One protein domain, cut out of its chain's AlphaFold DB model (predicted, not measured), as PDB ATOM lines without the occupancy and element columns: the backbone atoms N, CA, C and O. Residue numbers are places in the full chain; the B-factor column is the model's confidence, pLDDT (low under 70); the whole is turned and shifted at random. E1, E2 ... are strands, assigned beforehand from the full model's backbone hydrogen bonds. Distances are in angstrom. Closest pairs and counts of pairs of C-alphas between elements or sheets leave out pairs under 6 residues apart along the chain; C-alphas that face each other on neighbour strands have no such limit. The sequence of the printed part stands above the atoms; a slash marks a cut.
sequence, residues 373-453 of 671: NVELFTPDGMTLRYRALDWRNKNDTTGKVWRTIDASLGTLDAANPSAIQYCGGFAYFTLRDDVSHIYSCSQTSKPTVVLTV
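AT A GLANCE: This is residues 373 to 453 of the 671 residues of an uncharacterized protein of Candidatus Cryosericum hinesii (UniProt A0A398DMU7). What shape do these coordinates make? Two small sheets, E1 E2 E3 and E4 E5 E6 E7, are partly face to face as a sandwich, their strands crossed at 59 degrees. E7 lies toward one end of the longest axis, and the link from E2 to E3 reaches the other. What builds it? The printed part has 81 residues with no named helix and seven strands, E1 to E7 in that order; the class is all strand, though under half of the residues, 33, are in named strands. Each sheet is a meander, each strand the antiparallel neighbour of the one before. How spread is it? It is compact, with a radius of gyration of the C-alphas of 12.4 A, and elongated, spanning 38 by 24 by 21 A.

HOW THE PARTS SIT: What joins the first sheet? E1, residues 374 to 377, and E2, residues 383 to 388, form a hairpin, with N 375 and O 387 2.9 A apart, within hydrogen-bond range. E2 and E3, residues 400 to 404, form another, with N 386 and O 400 at 2.8 A. What joins the strongly twisted second sheet? E4, residues 420 to 423, E5, 426 to 429, E6, 437 to 441, and E7, 448 to 452, form successive hairpins, with N 421 and O 428 at 2.9 A, N 429 and O 439 at 2.9 A, and N 440 and O 448 at 2.8 A. Where do the sheets come near? The closest C-alphas of E1 and E4 are those of Leu 376 and Tyr 422, 6.2 A; E1 and E7 are apart.

IN THESE COORDINATES: Where do the strands begin and end? C-alpha 374 opens E1 at (-11.589, -54.875, -26.151), and C-alpha 452 ends E7 at (-19.470, -35.462, -9.565). How long are they? From first to last C-alpha, E1 to E7 measure 9.7 A, 16.7 A, 11.4 A, 10.2 A, 9.8 A, 13.3 A and 11.0 A.

THE WHOLE: How large is it, and is it cut? The two C-alphas farthest apart, those of Lys 394 and Val 453, are 38.9 A apart, and the printed part has no cut. Which links are long? Those from E2 to E3 and from E3 to E4. Where is confidence low? The pLDDT is under 70 at residues 373 to 374, 389 to 396, 414 to 418 and 424.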
ATOM      1  N   ASN A 373      -7.945 -56.368 -24.487       63.19
ATOM      2  CA  ASN A 373      -7.944 -56.093 -25.938       63.19
ATOM      3  C   ASN A 373      -9.357 -55.861 -26.497       63.19
ATOM      4  O   ASN A 373      -9.734 -56.465 -27.505       63.19
ATOM      5  N   VAL A 374     -10.179 -55.056 -25.832       66.19
ATOM      6  CA  VAL A 374     -11.589 -54.875 -26.151       66.19
ATOM      7  C   VAL A 374     -11.969 -53.403 -26.223       66.19
ATOM      8  O   VAL A 374     -11.615 -52.593 -25.374       66.19
ATOM      9  N   GLU A 375     -12.745 -53.075 -27.247       72.88
ATOM     10  CA  GLU A 375     -13.464 -51.814 -27.361       72.88
ATOM     11  C   GLU A 375     -14.859 -51.997 -26.767       72.88
ATOM     12  O   GLU A 375     -15.557 -52.959 -27.109       72.88
ATOM     13  N   LEU A 376     -15.284 -51.054 -25.928       77.25
ATOM     14  CA  LEU A 376     -16.671 -50.933 -25.499       77.25
ATOM     15  C   LEU A 376     -17.326 -49.773 -26.249       77.25
ATOM     16  O   LEU A 376     -16.815 -48.658 -26.241       77.25
ATOM     17  N   PHE A 377     -18.467 -50.030 -26.876       79.06
ATOM     18  CA  PHE A 377     -19.193 -49.044 -27.672       79.06
ATOM     19  C   PHE A 377     -20.704 -49.215 -27.507       79.06
ATOM     20  O   PHE A 377     -21.180 -50.218 -26.970       79.06
ATOM     21  N   THR A 378     -21.480 -48.242 -27.982       82.25
ATOM     22  CA  THR A 378     -22.944 -48.329 -27.992       82.25
ATOM     23  C   THR A 378     -23.510 -47.887 -29.344       82.25
ATOM     24  O   THR A 378     -23.245 -46.767 -29.775       82.25
ATOM     25  N   PRO A 379     -24.267 -48.747 -30.052       77.56
ATOM     26  CA  PRO A 379     -24.893 -48.372 -31.321       77.56
ATOM     27  C   PRO A 379     -26.224 -47.621 -31.142       77.56
ATOM     28  O   PRO A 379     -26.657 -46.917 -32.048       77.56
ATOM     29  N   ASP A 380     -26.890 -47.789 -30.000       80.19
ATOM     30  CA  ASP A 380     -28.253 -47.318 -29.718       80.19
ATOM     31  C   ASP A 380     -28.322 -46.350 -28.519       80.19
ATOM     32  O   ASP A 380     -29.406 -45.905 -28.143       80.19
ATOM     33  N   GLY A 381     -27.178 -46.029 -27.907       79.38
ATOM     34  CA  GLY A 381     -27.085 -45.159 -26.733       79.38
ATOM     35  C   GLY A 381     -27.538 -45.810 -25.422       79.38
ATOM     36  O   GLY A 381     -27.595 -45.122 -24.406       79.38
ATOM     37  N   MET A 382     -27.850 -47.110 -25.421       81.25
ATOM     38  CA  MET A 382     -28.398 -47.826 -24.260       81.25
ATOM     39  C   MET A 382     -27.733 -49.184 -24.032       81.25
ATOM     40  O   MET A 382     -27.529 -49.613 -22.898       81.25
ATOM     41  N   THR A 383     -27.388 -49.875 -25.109       85.50
ATOM     42  CA  THR A 383     -26.745 -51.180 -25.097       85.50
ATOM     43  C   THR A 383     -25.249 -50.992 -25.276       85.50
ATOM     44  O   THR A 383     -24.773 -50.603 -26.342       85.50
ATOM     45  N   LEU A 384     -24.499 -51.297 -24.224       82.31
ATOM     46  CA  LEU A 384     -23.056 -51.444 -24.274       82.31
ATOM     47  C   LEU A 384     -22.732 -52.786 -24.930       82.31
ATOM     48  O   LEU A 384     -23.177 -53.851 -24.484       82.31
ATOM     49  N   ARG A 385     -21.948 -52.737 -25.999       83.62
ATOM     50  CA  ARG A 385     -21.411 -53.897 -26.704       83.62
ATOM     51  C   ARG A 385     -19.900 -53.866 -26.608       83.62
ATOM     52  O   ARG A 385     -19.305 -52.796 -26.625       83.62
ATOM     53  N   TYR A 386     -19.302 -55.043 -26.503       80.81
ATOM     54  CA  TYR A 386     -17.858 -55.199 -26.522       80.81
ATOM     55  C   TYR A 386     -17.436 -56.012 -27.741       80.81
ATOM     56  O   TYR A 386     -18.156 -56.907 -28.193       80.81
ATOM     57  N   ARG A 387     -16.262 -55.703 -28.271       73.94
ATOM     58  CA  ARG A 387     -15.611 -56.443 -29.358       73.94
ATOM     59  C   ARG A 387     -14.107 -56.368 -29.180       73.94
ATOM     60  O   ARG A 387     -13.633 -55.507 -28.446       73.94
ATOM     61  N   ALA A 388     -13.366 -57.258 -29.829       73.81
ATOM     62  CA  ALA A 388     -11.908 -57.189 -29.808       73.81
ATOM     63  C   ALA A 388     -11.414 -55.901 -30.495       73.81
ATOM     64  O   ALA A 388     -12.075 -55.416 -31.405       73.81
ATOM     65  N   LEU A 389     -10.274 -55.340 -30.090       68.38
ATOM     66  CA  LEU A 389      -9.741 -54.110 -30.702       68.38
ATOM     67  C   LEU A 389      -9.340 -54.291 -32.176       68.38
ATOM     68  O   LEU A 389      -9.419 -53.333 -32.935       68.38
ATOM     69  N   ASP A 390      -9.010 -55.516 -32.595       64.38
ATOM     70  CA  ASP A 390      -8.749 -55.905 -33.991       64.38
ATOM     71  C   ASP A 390     -10.031 -56.278 -34.764       64.38
ATOM     72  O   ASP A 390     -10.012 -57.042 -35.736       64.38
ATOM     73  N   TRP A 391     -11.186 -55.778 -34.311       65.62
ATOM     74  CA  TRP A 391     -12.478 -56.079 -34.920       65.62
ATOM     75  C   TRP A 391     -12.555 -55.665 -36.385       65.62
ATOM     76  O   TRP A 391     -13.362 -56.245 -37.112       65.62
ATOM     77  N   ARG A 392     -11.766 -54.678 -36.834       66.12
ATOM     78  CA  ARG A 392     -11.819 -54.234 -38.228       66.12
ATOM     79  C   ARG A 392     -11.233 -55.299 -39.144       66.12
ATOM     80  O   ARG A 392     -11.889 -55.673 -40.113       66.12
ATOM     81  N   ASN A 393     -10.086 -55.873 -38.776       62.62
ATOM     82  CA  ASN A 393      -9.510 -57.043 -39.443       62.62
ATOM     83  C   ASN A 393     -10.461 -58.258 -39.413       62.62
ATOM     84  O   ASN A 393     -10.671 -58.931 -40.419       62.62
ATOM     85  N   LYS A 394     -11.123 -58.500 -38.277       64.88
ATOM     86  CA  LYS A 394     -12.092 -59.604 -38.128       64.88
ATOM     87  C   LYS A 394     -13.467 -59.327 -38.747       64.88
ATOM     88  O   LYS A 394     -14.329 -60.204 -38.725       64.88
ATOM     89  N   ASN A 395     -13.685 -58.120 -39.270       68.12
ATOM     90  CA  ASN A 395     -14.972 -57.624 -39.750       68.12
ATOM     91  C   ASN A 395     -16.123 -57.753 -38.716       68.12
ATOM     92  O   ASN A 395     -17.291 -57.913 -39.079       68.12
ATOM     93  N   ASP A 396     -15.814 -57.666 -37.415       69.75
ATOM     94  CA  ASP A 396     -16.802 -57.703 -36.326       69.75
ATOM     95  C   ASP A 396     -17.370 -56.303 -36.047       69.75
ATOM     96  O   ASP A 396     -17.069 -55.621 -35.065       69.75
ATOM     97  N   THR A 397     -18.232 -55.854 -36.954       74.00
ATOM     98  CA  THR A 397     -18.927 -54.562 -36.840       74.00
ATOM     99  C   THR A 397     -20.031 -54.561 -35.782       74.00
ATOM    100  O   THR A 397     -20.525 -53.497 -35.411       74.00
ATOM    101  N   THR A 398     -20.431 -55.736 -35.286       76.38
ATOM    102  CA  THR A 398     -21.588 -55.869 -34.396       76.38
ATOM    103  C   THR A 398     -21.203 -55.958 -32.930       76.38
ATOM    104  O   THR A 398     -21.912 -55.395 -32.099       76.38
ATOM    105  N   GLY A 399     -20.106 -56.639 -32.596       76.12
ATOM    106  CA  GLY A 399     -19.725 -56.950 -31.225       76.12
ATOM    107  C   GLY A 399     -20.745 -57.819 -30.483       76.12
ATOM    108  O   GLY A 399     -21.850 -58.123 -30.945       76.12
ATOM    109  N   LYS A 400     -20.406 -58.210 -29.260       83.62
ATOM    110  CA  LYS A 400     -21.294 -58.954 -28.360       83.62
ATOM    111  C   LYS A 400     -21.912 -58.006 -27.350       83.62
ATOM    112  O   LYS A 400     -21.292 -57.028 -26.945       83.62
ATOM    113  N   VAL A 401     -23.150 -58.277 -26.943       83.81
ATOM    114  CA  VAL A 401     -23.782 -57.503 -25.868       83.81
ATOM    115  C   VAL A 401     -22.951 -57.681 -24.600       83.81
ATOM    116  O   VAL A 401     -22.720 -58.806 -24.162       83.81
ATOM    117  N   TRP A 402     -22.483 -56.565 -24.048       82.44
ATOM    118  CA  TRP A 402     -21.813 -56.517 -22.754       82.44
ATOM    119  C   TRP A 402     -22.850 -56.279 -21.659       82.44
ATOM    120  O   TRP A 402     -22.914 -57.024 -20.684       82.44
ATOM    121  N   ARG A 403     -23.701 -55.262 -21.851       83.00
ATOM    122  CA  ARG A 403     -24.783 -54.905 -20.929       83.00
ATOM    123  C   ARG A 403     -25.784 -53.954 -21.582       83.00
ATOM    124  O   ARG A 403     -25.389 -53.084 -22.344       83.00
ATOM    125  N   THR A 404     -27.053 -54.022 -21.189       86.06
ATOM    126  CA  THR A 404     -28.025 -52.947 -21.445       86.06
ATOM    127  C   THR A 404     -28.174 -52.069 -20.201       86.06
ATOM    128  O   THR A 404     -28.411 -52.572 -19.098       86.06
ATOM    129  N   ILE A 405     -27.989 -50.762 -20.366       81.19
ATOM    130  CA  ILE A 405     -28.229 -49.759 -19.329       81.19
ATOM    131  C   ILE A 405     -29.738 -49.537 -19.204       81.19
ATOM    132  O   ILE A 405     -30.471 -49.564 -20.190       81.19
ATOM    133  N   ASP A 406     -30.211 -49.367 -17.972       80.25
ATOM    134  CA  ASP A 406     -31.617 -49.080 -17.702       80.25
ATOM    135  C   ASP A 406     -31.996 -47.727 -18.326       80.25
ATOM    136  O   ASP A 406     -31.362 -46.713 -18.037       80.25
ATOM    137  N   ALA A 407     -33.038 -47.708 -19.161       76.88
ATOM    138  CA  ALA A 407     -33.536 -46.502 -19.823       76.88
ATOM    139  C   ALA A 407     -33.945 -45.394 -18.846       76.88
ATOM    140  O   ALA A 407     -33.925 -44.222 -19.214       76.88
ATOM    141  N   SER A 408     -34.279 -45.742 -17.600       81.19
ATOM    142  CA  SER A 408     -34.583 -44.761 -16.557       81.19
ATOM    143  C   SER A 408     -33.374 -43.933 -16.116       81.19
ATOM    144  O   SER A 408     -33.563 -42.859 -15.548       81.19
ATOM    145  N   LEU A 409     -32.148 -44.398 -16.382       81.94
ATOM    146  CA  LEU A 409     -30.932 -43.652 -16.074       81.94
ATOM    147  C   LEU A 409     -30.703 -42.506 -17.075       81.94
ATOM    148  O   LEU A 409     -30.161 -41.476 -16.695       81.94
ATOM    149  N   GLY A 410     -31.142 -42.670 -18.325       83.00
ATOM    150  CA  GLY A 410     -30.899 -41.745 -19.432       83.00
ATOM    151  C   GLY A 410     -30.143 -42.408 -20.585       83.00
ATOM    152  O   GLY A 410     -29.849 -43.601 -20.546       83.00
ATOM    153  N   THR A 411     -29.836 -41.626 -21.623       83.75
ATOM    154  CA  THR A 411     -29.089 -42.100 -22.802       83.75
ATOM    155  C   THR A 411     -27.603 -41.784 -22.673       83.75
ATOM    156  O   THR A 411     -27.233 -40.711 -22.199       83.75
ATOM    157  N   LEU A 412     -26.746 -42.714 -23.094       79.94
ATOM    158  CA  LEU A 412     -25.301 -42.499 -23.188       79.94
ATOM    159  C   LEU A 412     -25.003 -41.359 -24.169       79.94
ATOM    160  O   LEU A 412     -25.641 -41.255 -25.223       79.94
ATOM    161  N   ASP A 413     -24.015 -40.519 -23.854       70.81
ATOM    162  CA  ASP A 413     -23.613 -39.418 -24.738       70.81
ATOM    163  C   ASP A 413     -22.767 -39.908 -25.926       70.81
ATOM    164  O   ASP A 413     -21.580 -39.625 -26.035       70.81
ATOM    165  N   ALA A 414     -23.375 -40.648 -26.854       64.44
ATOM    166  CA  ALA A 414     -22.684 -41.197 -28.026       64.44
ATOM    167  C   ALA A 414     -22.115 -40.125 -28.985       64.44
ATOM    168  O   ALA A 414     -21.354 -40.458 -29.890       64.44
ATOM    169  N   ALA A 415     -22.484 -38.847 -28.814       59.25
ATOM    170  CA  ALA A 415     -21.917 -37.737 -29.583       59.25
ATOM    171  C   ALA A 415     -20.545 -37.290 -29.051       59.25
ATOM    172  O   ALA A 415     -19.835 -36.546 -29.727       59.25
ATOM    173  N   ASN A 416     -20.175 -37.731 -27.850       61.72
ATOM    174  CA  ASN A 416     -18.888 -37.461 -27.247       61.72
ATOM    175  C   ASN A 416     -17.984 -38.703 -27.400       61.72
ATOM    176  O   ASN A 416     -18.262 -39.744 -26.802       61.72
ATOM    177  N   PRO A 417     -16.893 -38.620 -28.187       54.81
ATOM    178  CA  PRO A 417     -16.048 -39.770 -28.521       54.81
ATOM    179  C   PRO A 417     -15.304 -40.370 -27.317       54.81
ATOM    180  O   PRO A 417     -14.742 -41.455 -27.432       54.81
ATOM    181  N   SER A 418     -15.317 -39.704 -26.159       62.97
ATOM    182  CA  SER A 418     -14.788 -40.230 -24.892       62.97
ATOM    183  C   SER A 418     -15.865 -40.424 -23.827       62.97
ATOM    184  O   SER A 418     -15.549 -40.509 -22.645       62.97
ATOM    185  N   ALA A 419     -17.140 -40.506 -24.218       70.25
ATOM    186  CA  ALA A 419     -18.240 -40.757 -23.289       70.25
ATOM    187  C   ALA A 419     -18.253 -42.169 -22.710       70.25
ATOM    188  O   ALA A 419     -19.049 -42.421 -21.811       70.25
ATOM    189  N   ILE A 420     -17.448 -43.094 -23.238       79.50
ATOM    190  CA  ILE A 420     -17.362 -44.476 -22.771       79.50
ATOM    191  C   ILE A 420     -15.890 -44.879 -22.719       79.50
ATOM    192  O   ILE A 420     -15.161 -44.731 -23.696       79.50
ATOM    193  N   GLN A 421     -15.472 -45.435 -21.587       79.69
ATOM    194  CA  GLN A 421     -14.172 -46.066 -21.411       79.69
ATOM    195  C   GLN A 421     -14.354 -47.406 -20.701       79.69
ATOM    196  O   GLN A 421     -15.210 -47.549 -19.829       79.69
ATOM    197  N   TYR A 422     -13.531 -48.386 -21.053       76.25
ATOM    198  CA  TYR A 422     -13.474 -49.670 -20.371       76.25
ATOM    199  C   TYR A 422     -12.107 -49.838 -19.709       76.25
ATOM    200  O   TYR A 422     -11.081 -49.671 -20.367       76.25
ATOM    201  N   CYS A 423     -12.083 -50.118 -18.406       71.56
ATOM    202  CA  CYS A 423     -10.853 -50.482 -17.708       71.56
ATOM    203  C   CYS A 423     -11.129 -51.340 -16.465       71.56
ATOM    204  O   CYS A 423     -12.061 -51.082 -15.697       71.56
ATOM    205  N   GLY A 424     -10.310 -52.378 -16.278       68.44
ATOM    206  CA  GLY A 424     -10.331 -53.235 -15.092       68.44
ATOM    207  C   GLY A 424     -11.656 -53.971 -14.883       68.44
ATOM    208  O   GLY A 424     -12.075 -54.135 -13.736       68.44
ATOM    209  N   GLY A 425     -12.352 -54.356 -15.960       73.00
ATOM    210  CA  GLY A 425     -13.673 -54.993 -15.877       73.00
ATOM    211  C   GLY A 425     -14.862 -54.041 -15.681       73.00
ATOM    212  O   GLY A 425     -16.002 -54.503 -15.551       73.00
ATOM    213  N   PHE A 426     -14.630 -52.726 -15.656       80.62
ATOM    214  CA  PHE A 426     -15.668 -51.710 -15.475       80.62
ATOM    215  C   PHE A 426     -15.829 -50.850 -16.726       80.62
ATOM    216  O   PHE A 426     -14.858 -50.412 -17.342       80.62
ATOM    217  N   ALA A 427     -17.084 -50.578 -17.071       83.81
ATOM    218  CA  ALA A 427     -17.464 -49.535 -18.003       83.81
ATOM    219  C   ALA A 427     -17.628 -48.225 -17.235       83.81
ATOM    220  O   ALA A 427     -18.365 -48.182 -16.248       83.81
ATOM    221  N   TYR A 428     -16.984 -47.170 -17.717       85.81
ATOM    222  CA  TYR A 428     -17.126 -45.800 -17.248       85.81
ATOM    223  C   TYR A 428     -17.782 -44.980 -18.339       85.81
ATOM    224  O   TYR A 428     -17.396 -45.106 -19.500       85.81
ATOM    225  N   PHE A 429     -18.775 -44.166 -17.994       85.44
ATOM    226  CA  PHE A 429     -19.506 -43.418 -19.006       85.44
ATOM    227  C   PHE A 429     -20.208 -42.163 -18.500       85.44
ATOM    228  O   PHE A 429     -20.507 -42.031 -17.315       85.44
ATOM    229  N   THR A 430     -20.513 -41.261 -19.429       85.81
ATOM    230  CA  THR A 430     -21.358 -40.078 -19.215       85.81
ATOM    231  C   THR A 430     -22.701 -40.237 -19.921       85.81
ATOM    232  O   THR A 430     -22.825 -40.947 -20.924       85.81
ATOM    233  N   LEU A 431     -23.719 -39.548 -19.415       85.12
ATOM    234  CA  LEU A 431     -25.051 -39.524 -20.013       85.12
ATOM    235  C   LEU A 431     -25.266 -38.192 -20.729       85.12
ATOM    236  O   LEU A 431     -24.751 -37.165 -20.303       85.12
ATOM    237  N   ARG A 432     -26.051 -38.197 -21.805       80.00
ATOM    238  CA  ARG A 432     -26.301 -37.011 -22.635       80.00
ATOM    239  C   ARG A 432     -26.910 -35.852 -21.844       80.00
ATOM    240  O   ARG A 432     -26.504 -34.708 -22.026       80.00
ATOM    241  N   ASP A 433     -27.875 -36.155 -20.981       81.38
ATOM    242  CA  ASP A 433     -28.612 -35.148 -20.210       81.38
ATOM    243  C   ASP A 433     -28.000 -34.895 -18.822       81.38
ATOM    244  O   ASP A 433     -28.403 -33.961 -18.130       81.38
ATOM    245  N   ASP A 434     -27.002 -35.693 -18.425       83.69
ATOM    246  CA  ASP A 434     -26.251 -35.505 -17.187       83.69
ATOM    247  C   ASP A 434     -24.813 -35.083 -17.484       83.69
ATOM    248  O   ASP A 434     -23.904 -35.889 -17.690       83.69
ATOM    249  N   VAL A 435     -24.613 -33.771 -17.475       79.12
ATOM    250  CA  VAL A 435     -23.334 -33.158 -17.820       79.12
ATOM    251  C   VAL A 435     -22.321 -33.160 -16.677       79.12
ATOM    252  O   VAL A 435     -21.191 -32.736 -16.898       79.12
ATOM    253  N   SER A 436     -22.693 -33.580 -15.468       85.94
ATOM    254  CA  SER A 436     -21.879 -33.378 -14.259       85.94
ATOM    255  C   SER A 436     -21.375 -34.671 -13.633       85.94
ATOM    256  O   SER A 436     -20.564 -34.615 -12.706       85.94
ATOM    257  N   HIS A 437     -21.826 -35.823 -14.127       89.31
ATOM    258  CA  HIS A 437     -21.525 -37.113 -13.526       89.31
ATOM    259  C   HIS A 437     -20.794 -38.060 -14.473       89.31
ATOM    260  O   HIS A 437     -21.149 -38.212 -15.640       89.31
ATOM    261  N   ILE A 438     -19.804 -38.758 -13.917       88.44
ATOM    262  CA  ILE A 438     -19.242 -39.972 -14.508       88.44
ATOM    263  C   ILE A 438     -19.836 -41.156 -13.753       88.44
ATOM    264  O   ILE A 438     -19.778 -41.222 -12.521       88.44
ATOM    265  N   TYR A 439     -20.393 -42.098 -14.499       89.19
ATOM    266  CA  TYR A 439     -20.946 -43.341 -13.987       89.19
ATOM    267  C   TYR A 439     -19.960 -44.484 -14.185       89.19
ATOM    268  O   TYR A 439     -19.161 -44.463 -15.116       89.19
ATOM    269  N   SER A 440     -20.055 -45.510 -13.341       88.88
ATOM    270  CA  SER A 440     -19.426 -46.802 -13.594       88.88
ATOM    271  C   SER A 440     -20.353 -47.974 -13.313       88.88
ATOM    272  O   SER A 440     -21.226 -47.916 -12.437       88.88
ATOM    273  N   CYS A 441     -20.137 -49.067 -14.036       81.62
ATOM    274  CA  CYS A 441     -20.671 -50.379 -13.703       81.62
ATOM    275  C   CYS A 441     -19.741 -51.492 -14.186       81.62
ATOM    276  O   CYS A 441     -18.945 -51.304 -15.097       81.62
ATOM    277  N   SER A 442     -19.869 -52.671 -13.590       84.75
ATOM    278  CA  SER A 442     -19.391 -53.928 -14.169       84.75
ATOM    279  C   SER A 442     -20.507 -54.567 -15.006       84.75
ATOM    280  O   SER A 442     -21.628 -54.049 -15.074       84.75
ATOM    281  N   GLN A 443     -20.255 -55.738 -15.593       79.38
ATOM    282  CA  GLN A 443     -21.296 -56.498 -16.302       79.38
ATOM    283  C   GLN A 443     -22.513 -56.820 -15.423       79.38
ATOM    284  O   GLN A 443     -23.625 -56.924 -15.935       79.38
ATOM    285  N   THR A 444     -22.332 -56.932 -14.104       77.75
ATOM    286  CA  THR A 444     -23.380 -57.377 -13.172       77.75
ATOM    287  C   THR A 444     -23.844 -56.284 -12.205       77.75
ATOM    288  O   THR A 444     -25.013 -56.257 -11.821       77.75
ATOM    289  N   SER A 445     -22.990 -55.320 -11.846       80.06
ATOM    290  CA  SER A 445     -23.328 -54.276 -10.861       80.06
ATOM    291  C   SER A 445     -24.195 -53.165 -11.451       80.06
ATOM    292  O   SER A 445     -24.040 -52.807 -12.610       80.06
ATOM    293  N   LYS A 446     -25.112 -52.574 -10.685       82.44
ATOM    294  CA  LYS A 446     -25.877 -51.413 -11.177       82.44
ATOM    295  C   LYS A 446     -24.943 -50.219 -11.461       82.44
ATOM    296  O   LYS A 446     -23.937 -50.093 -10.762       82.44
ATOM    297  N   PRO A 447     -25.269 -49.350 -12.439       87.00
ATOM    298  CA  PRO A 447     -24.590 -48.071 -12.612       87.00
ATOM    299  C   PRO A 447     -24.588 -47.241 -11.330       87.00
ATOM    300  O   PRO A 447     -25.617 -47.109 -10.668       87.00
ATOM    301  N   THR A 448     -23.428 -46.688 -10.993       88.56
ATOM    302  CA  THR A 448     -23.233 -45.801  -9.839       88.56
ATOM    303  C   THR A 448     -22.415 -44.590 -10.249       88.56
ATOM    304  O   THR A 448     -21.544 -44.701 -11.108       88.56
ATOM    305  N   VAL A 449     -22.690 -43.438  -9.645       90.44
ATOM    306  CA  VAL A 449     -21.882 -42.230  -9.842       90.44
ATOM    307  C   VAL A 449     -20.532 -42.430  -9.158       90.44
ATOM    308  O   VAL A 449     -20.486 -42.650  -7.947       90.44
ATOM    309  N   VAL A 450     -19.445 -42.342  -9.925       89.38
ATOM    310  CA  VAL A 450     -18.076 -42.405  -9.389       89.38
ATOM    311  C   VAL A 450     -17.497 -41.027  -9.129       89.38
ATOM    312  O   VAL A 450     -16.725 -40.856  -8.191       89.38
ATOM    313  N   LEU A 451     -17.899 -40.040  -9.929       89.62
ATOM    314  CA  LEU A 451     -17.415 -38.676  -9.818       89.62
ATOM    315  C   LEU A 451     -18.530 -37.686 -10.147       89.62
ATOM    316  O   LEU A 451     -19.241 -37.855 -11.137       89.62
ATOM    317  N   THR A 452     -18.636 -36.644  -9.324       90.62
ATOM    318  CA  THR A 452     -19.470 -35.462  -9.565       90.62
ATOM    319  C   THR A 452     -18.549 -34.263  -9.723       90.62
ATOM    320  O   THR A 452     -17.739 -33.996  -8.835       90.62
ATOM    321  N   VAL A 453     -18.690 -33.518 -10.817       85.19
ATOM    322  CA  VAL A 453     -17.916 -32.298 -11.061       85.19
ATOM    323  C   VAL A 453     -18.793 -31.054 -10.967       85.19
ATOM    324  O   VAL A 453     -19.975 -31.065 -11.309       85.19
TER     325      VAL A 453